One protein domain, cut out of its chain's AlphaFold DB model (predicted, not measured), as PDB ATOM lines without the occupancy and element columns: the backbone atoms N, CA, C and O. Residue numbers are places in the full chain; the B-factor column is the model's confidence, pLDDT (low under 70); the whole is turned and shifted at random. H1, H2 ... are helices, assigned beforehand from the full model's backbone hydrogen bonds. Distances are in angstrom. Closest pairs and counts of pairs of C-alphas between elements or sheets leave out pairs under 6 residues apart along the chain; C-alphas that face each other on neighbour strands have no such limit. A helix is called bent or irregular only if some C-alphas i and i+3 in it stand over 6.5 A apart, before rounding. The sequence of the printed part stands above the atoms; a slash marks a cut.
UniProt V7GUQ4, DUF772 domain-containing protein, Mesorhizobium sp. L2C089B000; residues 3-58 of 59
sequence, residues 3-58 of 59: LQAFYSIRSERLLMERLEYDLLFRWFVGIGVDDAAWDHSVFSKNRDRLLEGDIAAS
ATOM      1  N   LEU A   3     153.315 153.267 101.240       53.81
ATOM      2  CA  LEU A   3     152.570 154.519 101.403       53.81
ATOM      3  C   LEU A   3     152.917 155.584 100.334       53.81
ATOM      4  O   LEU A   3     152.033 156.260  99.815       53.81
ATOM      5  N   GLN A   4     154.191 155.703  99.920       54.91
ATOM      6  CA  GLN A   4     154.585 156.609  98.824       54.91
ATOM      7  C   GLN A   4     153.985 156.208  97.467       54.91
ATOM      8  O   GLN A   4     153.696 157.087  96.657       54.91
ATOM      9  N   ALA A   5     153.759 154.910  97.222       54.44
ATOM     10  CA  ALA A   5     153.088 154.461  96.008       54.44
ATOM     11  C   ALA A   5     151.627 154.933  96.004       54.44
ATOM     12  O   ALA A   5     151.168 155.425  94.980       54.44
ATOM     13  N   PHE A   6     150.941 154.908  97.154       58.16
ATOM     14  CA  PHE A   6     149.573 155.420  97.301       58.16
ATOM     15  C   PHE A   6     149.463 156.945  97.204       58.16
ATOM     16  O   PHE A   6     148.598 157.434  96.482       58.16
ATOM     17  N   TYR A   7     150.369 157.713  97.818       53.19
ATOM     18  CA  TYR A   7     150.407 159.174  97.622       53.19
ATOM     19  C   TYR A   7     150.749 159.584  96.175       53.19
ATOM     20  O   TYR A   7     150.478 160.715  95.773       53.19
ATOM     21  N   SER A   8     151.311 158.671  95.372       52.56
ATOM     22  CA  SER A   8     151.532 158.855  93.931       52.56
ATOM     23  C   SER A   8     150.360 158.372  93.061       52.56
ATOM     24  O   SER A   8     150.369 158.611  91.846       52.56
ATOM     25  N   ILE A   9     149.351 157.701  93.627       61.03
ATOM     26  CA  ILE A   9     148.168 157.256  92.886       61.03
ATOM     27  C   ILE A   9     147.262 158.460  92.674       61.03
ATOM     28  O   ILE A   9     146.529 158.915  93.545       61.03
ATOM     29  N   ARG A  10     147.341 159.004  91.462       62.16
ATOM     30  CA  ARG A  10     146.637 160.228  91.061       62.16
ATOM     31  C   ARG A  10     145.168 159.990  90.685       62.16
ATOM     32  O   ARG A  10     144.487 160.945  90.332       62.16
ATOM     33  N   SER A  11     144.687 158.740  90.712       71.94
ATOM     34  CA  SER A  11     143.333 158.367  90.282       71.94
ATOM     35  C   SER A  11     142.843 157.078  90.948       71.94
ATOM     36  O   SER A  11     143.501 156.042  90.840       71.94
ATOM     37  N   GLU A  12     141.655 157.123  91.563       74.81
ATOM     38  CA  GLU A  12     140.971 155.954  92.153       74.81
ATOM     39  C   GLU A  12     140.753 154.839  91.114       74.81
ATOM     40  O   GLU A  12     140.886 153.658  91.423       74.81
ATOM     41  N   ARG A  13     140.526 155.203  89.845       78.38
ATOM     42  CA  ARG A  13     140.334 154.237  88.751       78.38
ATOM     43  C   ARG A  13     141.567 153.373  88.498       78.38
ATOM     44  O   ARG A  13     141.431 152.177  88.281       78.38
ATOM     45  N   LEU A  14     142.760 153.969  88.545       78.44
ATOM     46  CA  LEU A  14     144.012 153.240  88.319       78.44
ATOM     47  C   LEU A  14     144.272 152.236  89.447       78.44
ATOM     48  O   LEU A  14     144.792 151.150  89.212       78.44
ATOM     49  N   LEU A  15     143.901 152.601  90.673       77.25
ATOM     50  CA  LEU A  15     143.993 151.700  91.810       77.25
ATOM     51  C   LEU A  15     143.031 150.518  91.666       77.25
ATOM     52  O   LEU A  15     143.436 149.380  91.882       77.25
ATOM     53  N   MET A  16     141.782 150.778  91.271       81.50
ATOM     54  CA  MET A  16     140.807 149.718  91.015       81.50
ATOM     55  C   MET A  16     141.288 148.768  89.914       81.50
ATOM     56  O   MET A  16     141.243 147.558  90.098       81.50
ATOM     57  N   GLU A  17     141.857 149.290  88.823       83.88
ATOM     58  CA  GLU A  17     142.475 148.456  87.783       83.88
ATOM     59  C   GLU A  17     143.641 147.610  88.316       83.88
ATOM     60  O   GLU A  17     143.837 146.482  87.875       83.88
ATOM     61  N   ARG A  18     144.423 148.115  89.277       82.31
ATOM     62  CA  ARG A  18     145.488 147.323  89.910       82.31
ATOM     63  C   ARG A  18     144.930 146.234  90.812       82.31
ATOM     64  O   ARG A  18     145.469 145.136  90.795       82.31
ATOM     65  N   LEU A  19     143.841 146.489  91.532       83.38
ATOM     66  CA  LEU A  19     143.179 145.475  92.356       83.38
ATOM     67  C   LEU A  19     142.667 144.284  91.539       83.38
ATOM     68  O   LEU A  19     142.632 143.177  92.066       83.38
ATOM     69  N   GLU A  20     142.344 144.481  90.260       83.31
ATOM     70  CA  GLU A  20     141.914 143.411  89.349       83.31
ATOM     71  C   GLU A  20     143.036 142.419  88.997       83.31
ATOM     72  O   GLU A  20     142.760 141.233  88.811       83.31
ATOM     73  N   TYR A  21     144.303 142.851  88.961       82.81
ATOM     74  CA  TYR A  21     145.401 142.032  88.417       82.81
ATOM     75  C   TYR A  21     146.615 141.875  89.339       82.81
ATOM     76  O   TYR A  21     147.437 140.985  89.122       82.81
ATOM     77  N   ASP A  22     146.757 142.718  90.357       84.31
ATOM     78  CA  ASP A  22     147.947 142.786  91.196       84.31
ATOM     79  C   ASP A  22     147.669 142.197  92.586       84.31
ATOM     80  O   ASP A  22     146.947 142.759  93.416       84.31
ATOM     81  N   LEU A  23     148.259 141.026  92.835       82.19
ATOM     82  CA  LEU A  23     148.089 140.283  94.082       82.19
ATOM     83  C   LEU A  23     148.653 141.040  95.295       82.19
ATOM     84  O   LEU A  23     148.134 140.892  96.401       82.19
ATOM     85  N   LEU A  24     149.673 141.882  95.098       81.19
ATOM     86  CA  LEU A  24     150.228 142.709  96.167       81.19
ATOM     87  C   LEU A  24     149.219 143.776  96.601       81.19
ATOM     88  O   LEU A  24     149.029 143.993  97.798       81.19
ATOM     89  N   PHE A  25     148.537 144.404  95.639       77.50
ATOM     90  CA  PHE A  25     147.478 145.369  95.939       77.50
ATOM     91  C   PHE A  25     146.282 144.704  96.619       77.50
ATOM     92  O   PHE A  25     145.762 145.268  97.579       77.50
ATOM     93  N   ARG A  26     145.889 143.497  96.185       84.62
ATOM     94  CA  ARG A  26     144.844 142.706  96.859       84.62
ATOM     95  C   ARG A  26     145.191 142.419  98.317       84.62
ATOM     96  O   ARG A  26     144.384 142.716  99.195       84.62
ATOM     97  N   TRP A  27     146.399 141.914  98.579       81.56
ATOM     98  CA  TRP A  27     146.873 141.648  99.941       81.56
ATOM     99  C   TRP A  27     146.831 142.907 100.809       81.56
ATOM    100  O   TRP A  27     146.361 142.869 101.943       81.56
ATOM    101  N   PHE A  28     147.266 144.034 100.250       77.00
ATOM    102  CA  PHE A  28     147.331 145.303 100.958       77.00
ATOM    103  C   PHE A  28     145.954 145.824 101.400       77.00
ATOM    104  O   PHE A  28     145.815 146.316 102.516       77.00
ATOM    105  N   VAL A  29     144.920 145.683 100.564       77.62
ATOM    106  CA  VAL A  29     143.545 146.073 100.935       77.62
ATOM    107  C   VAL A  29     142.767 144.964 101.660       77.62
ATOM    108  O   VAL A  29     141.605 145.160 102.012       77.62
ATOM    109  N   GLY A  30     143.388 143.803 101.889       80.19
ATOM    110  CA  GLY A  30     142.771 142.664 102.570       80.19
ATOM    111  C   GLY A  30     141.762 141.879 101.723       80.19
ATOM    112  O   GLY A  30     140.857 141.268 102.284       80.19
ATOM    113  N   ILE A  31     141.892 141.899 100.393       84.38
ATOM    114  CA  ILE A  31     141.101 141.064  99.474       84.38
ATOM    115  C   ILE A  31     141.788 139.702  99.318       84.38
ATOM    116  O   ILE A  31     142.989 139.637  99.036       84.38
ATOM    117  N   GLY A  32     141.031 138.615  99.489       81.88
ATOM    118  CA  GLY A  32     141.509 137.257  99.237       81.88
ATOM    119  C   GLY A  32     141.855 137.029  97.763       81.88
ATOM    120  O   GLY A  32     141.334 137.693  96.873       81.88
ATOM    121  N   VAL A  33     142.739 136.073  97.474       79.00
ATOM    122  CA  VAL A  33     143.144 135.763  96.087       79.00
ATOM    123  C   VAL A  33     141.967 135.313  95.211       79.00
ATOM    124  O   VAL A  33     141.937 135.632  94.025       79.00
ATOM    125  N   ASP A  34     140.990 134.632  95.811       84.62
ATOM    126  CA  ASP A  34     139.781 134.130  95.148       84.62
ATOM    127  C   ASP A  34     138.601 135.116  95.210       84.62
ATOM    128  O   ASP A  34     137.559 134.880  94.597       84.62
ATOM    129  N   ASP A  35     138.749 136.223  95.944       85.19
ATOM    130  CA  ASP A  35     137.700 137.225  96.080       85.19
ATOM    131  C   ASP A  35     137.678 138.175  94.877       85.19
ATOM    132  O   ASP A  35     138.704 138.570  94.299       85.19
ATOM    133  N   ALA A  36     136.461 138.585  94.522       84.06
ATOM    134  CA  ALA A  36     136.256 139.642  93.547       84.06
ATOM    135  C   ALA A  36     136.936 140.934  94.027       84.06
ATOM    136  O   ALA A  36     136.891 141.283  95.211       84.06
ATOM    137  N   ALA A  37     137.560 141.655  93.094       83.88
ATOM    138  CA  ALA A  37     138.092 142.973  93.396       83.88
ATOM    139  C   ALA A  37     136.955 143.919  93.817       83.88
ATOM    140  O   ALA A  37     135.789 143.736  93.457       83.88
ATOM    141  N   TRP A  38     137.287 144.925  94.624       84.94
ATOM    142  CA  TRP A  38     136.284 145.863  95.118       84.94
ATOM    143  C   TRP A  38     135.664 146.675  93.987       84.94
ATOM    144  O   TRP A  38     136.363 147.269  93.168       84.94
ATOM    145  N   ASP A  39     134.340 146.783  94.019       83.19
ATOM    146  CA  ASP A  39     133.627 147.756  93.211       83.19
ATOM    147  C   ASP A  39     133.815 149.186  93.750       83.19
ATOM    148  O   ASP A  39     134.337 149.439  94.843       83.19
ATOM    149  N   HIS A  40     133.358 150.157  92.959       79.00
ATOM    150  CA  HIS A  40     133.574 151.576  93.230       79.00
ATOM    151  C   HIS A  40     132.899 152.050  94.530       79.00
ATOM    152  O   HIS A  40     133.365 152.994  95.171       79.00
ATOM    153  N   SER A  41     131.796 151.415  94.936       83.38
ATOM    154  CA  SER A  41     131.083 151.743  96.171       83.38
ATOM    155  C   SER A  41     131.834 151.227  97.394       83.38
ATOM    156  O   SER A  41     131.978 151.956  98.378       83.38
ATOM    157  N   VAL A  42     132.336 149.991  97.330       83.50
ATOM    158  CA  VAL A  42     133.124 149.372  98.407       83.50
ATOM    159  C   VAL A  42     134.431 150.132  98.614       83.50
ATOM    160  O   VAL A  42     134.765 150.486  99.747       83.50
ATOM    161  N   PHE A  43     135.123 150.466  97.521       81.19
ATOM    162  CA  PHE A  43     136.362 151.231  97.582       81.19
ATOM    163  C   PHE A  43     136.155 152.612  98.219       81.19
ATOM    164  O   PHE A  43     136.845 152.965  99.174       81.19
ATOM    165  N   SER A  44     135.156 153.370  97.755       80.19
ATOM    166  CA  SER A  44     134.882 154.719  98.262       80.19
ATOM    167  C   SER A  44     134.584 154.745  99.768       80.19
ATOM    168  O   SER A  44     135.016 155.668 100.454       80.19
ATOM    169  N   LYS A  45     133.910 153.716 100.302       82.19
ATOM    170  CA  LYS A  45     133.608 153.590 101.741       82.19
ATOM    171  C   LYS A  45     134.828 153.232 102.590       82.19
ATOM    172  O   LYS A  45     134.907 153.643 103.744       82.19
ATOM    173  N   ASN A  46     135.760 152.456 102.039       78.44
ATOM    174  CA  ASN A  46     136.939 151.980 102.763       78.44
ATOM    175  C   ASN A  46     138.171 152.871 102.567       78.44
ATOM    176  O   ASN A  46     139.146 152.712 103.297       78.44
ATOM    177  N   ARG A  47     138.122 153.823 101.626       77.19
ATOM    178  CA  ARG A  47     139.223 154.735 101.301       77.19
ATOM    179  C   ARG A  47     139.783 155.444 102.529       77.19
ATOM    180  O   ARG A  47     140.989 155.422 102.738       77.19
ATOM    181  N   ASP A  48     138.927 156.044 103.346       73.88
ATOM    182  CA  ASP A  48     139.392 156.848 104.479       73.88
ATOM    183  C   ASP A  48     140.066 155.959 105.544       73.88
ATOM    184  O   ASP A  48     141.084 156.334 106.117       73.88
ATOM    185  N   ARG A  49     139.592 154.716 105.711       73.38
ATOM    186  CA  ARG A  49     140.213 153.711 106.593       73.38
ATOM    187  C   ARG A  49     141.528 153.171 106.039       73.38
ATOM    188  O   ARG A  49     142.422 152.881 106.824       73.38
ATOM    189  N   LEU A  50     141.654 153.031 104.719       71.31
ATOM    190  CA  LEU A  50     142.929 152.701 104.076       71.31
ATOM    191  C   LEU A  50     143.955 153.812 104.317       71.31
ATOM    192  O   LEU A  50     145.100 153.521 104.635       71.31
ATOM    193  N   LEU A  51     143.538 155.077 104.225       67.00
ATOM    194  CA  LEU A  51     144.407 156.225 104.488       67.00
ATOM    195  C   LEU A  51     144.798 156.329 105.970       67.00
ATOM    196  O   LEU A  51     145.935 156.671 106.274       67.00
ATOM    197  N   GLU A  52     143.888 156.016 106.891       64.00
ATOM    198  CA  GLU A  52     144.132 156.110 108.336       64.00
ATOM    199  C   GLU A  52     144.892 154.895 108.904       64.00
ATOM    200  O   GLU A  52     145.800 155.049 109.723       64.00
ATOM    201  N   GLY A  53     144.585 153.683 108.432       59.28
ATOM    202  CA  GLY A  53     145.243 152.442 108.854       59.28
ATOM    203  C   GLY A  53     146.707 152.341 108.413       59.28
ATOM    204  O   GLY A  53     147.529 151.792 109.145       59.28
ATOM    205  N   ASP A  54     147.055 152.924 107.264       56.41
ATOM    206  CA  ASP A  54     148.431 152.941 106.751       56.41
ATOM    207  C   ASP A  54     149.304 153.996 107.474       56.41
ATOM    208  O   ASP A  54     150.514 153.823 107.613       56.41
ATOM    209  N   ILE A  55     148.690 155.049 108.043       49.94
ATOM    210  CA  ILE A  55     149.371 155.990 108.958       49.94
ATOM    211  C   ILE A  55     149.700 155.292 110.290       49.94
ATOM    212  O   ILE A  55     150.796 155.469 110.825       49.94
ATOM    213  N   ALA A  56     148.809 154.435 110.797       49.62
ATOM    214  CA  ALA A  56     149.020 153.711 112.053       49.62
ATOM    215  C   ALA A  56     150.127 152.637 111.980       49.62
ATOM    216  O   ALA A  56     150.784 152.374 112.983       49.62
ATOM    217  N   ALA A  57     150.398 152.058 110.804       49.16
ATOM    218  CA  ALA A  57     151.482 151.087 110.603       49.16
ATOM    219  C   ALA A  57     152.897 151.711 110.588       49.16
ATOM    220  O   ALA A  57     153.887 150.997 110.426       49.16
ATOM    221  N   SER A  58     153.001 153.037 110.737       41.22
ATOM    222  CA  SER A  58     154.269 153.781 110.731       41.22
ATOM    223  C   SER A  58     154.669 154.383 112.089       41.22
ATOM    224  O   SER A  58     155.571 155.220 112.129       41.22
TER     225      SER A  58
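This is residues 3 to 58 of the 59 residues of the protein "DUF772 domain-containing protein" of Mesorhizobium sp. L2C089B000 (UniProt V7GUQ4). One long, kinked helix, H4, runs past three shorter helices, H1, H2 and H3, which lie to one side of it with few close approaches between H4 and them. H2 and H3 make a corner at their one-residue link, H1 lies near the far end of H4, and residues 30 to 39 form a loop that leads from H3 back to the beginning of H4. The printed part has 56 residues with four named helices, in the order H1, H2, H3, H4, and no named strand; the class is all helix. The whole is compact, with a radius of gyration of the C-alphas of 10.8 A, and rounded, spanning 29 by 21 by 20 A.

H1 takes residues 3 to 7, beginning at C-alpha 3 at (152.570, 154.519, 101.403), and is 6.4 A long from first to last C-alpha. H2 takes residues 12 to 21 and measures 15.1 A. H3 takes residues 23 to 29 and measures 10.1 A; its last C-alpha, that of Val 29, is at (143.545, 146.073, 100.935). H4 takes residues 40 to 56 and measures 24.4 A, from C-alpha 40 at (133.574, 151.576, 93.230) to C-alpha 56 at (149.020, 153.711, 112.053). H4 has a kink of 42 degrees near residue 48 and is irregular: C-alphas 45 and 48 are 7.2 A apart.

H1 is close to H4 but not clearly touching it; their closest C-alphas, those of Leu 3 and Asp 54, are 6.9 A apart. H1 is apart from both H2 and H3. H2 and H3 only just touch, with 3 pairs of C-alphas within 8 A, and touch only at the corner by their link; their closest C-alphas, those of Leu 19 and Arg 26, are 5.5 A apart. They run opposite ways at a steep tilt of 50 degrees. H2 and H4 are close but not clearly touching, with the closest C-alphas, those of Met 16 and His 40, 7.8 A apart, and are about perpendicular at 88 degrees. H3 and H4 are also close but not clearly touching, with the closest C-alphas, those of Val 29 and Leu 50, 7.4 A apart, and are about perpendicular at 79 degrees. In H1 and H3 every O i to N i+4 pair is within hydrogen-bond range, against 5 of 6 in H2 and 10 of 13 in H4.

The two C-alphas farthest apart, those of Asp 34 and Ser 58, are 29.0 A from each other, while those of Leu 3 and Ser 58 are 9.5 A apart. The printed part has no cut. The links from H1 to H2 and from H2 to H3 are tight, and the link from H3 to H4, with 10 residues, is short. The mean pLDDT of the printed part is 73.3, and residues 3 to 10 and 51 to 58 of this predicted model are under 70.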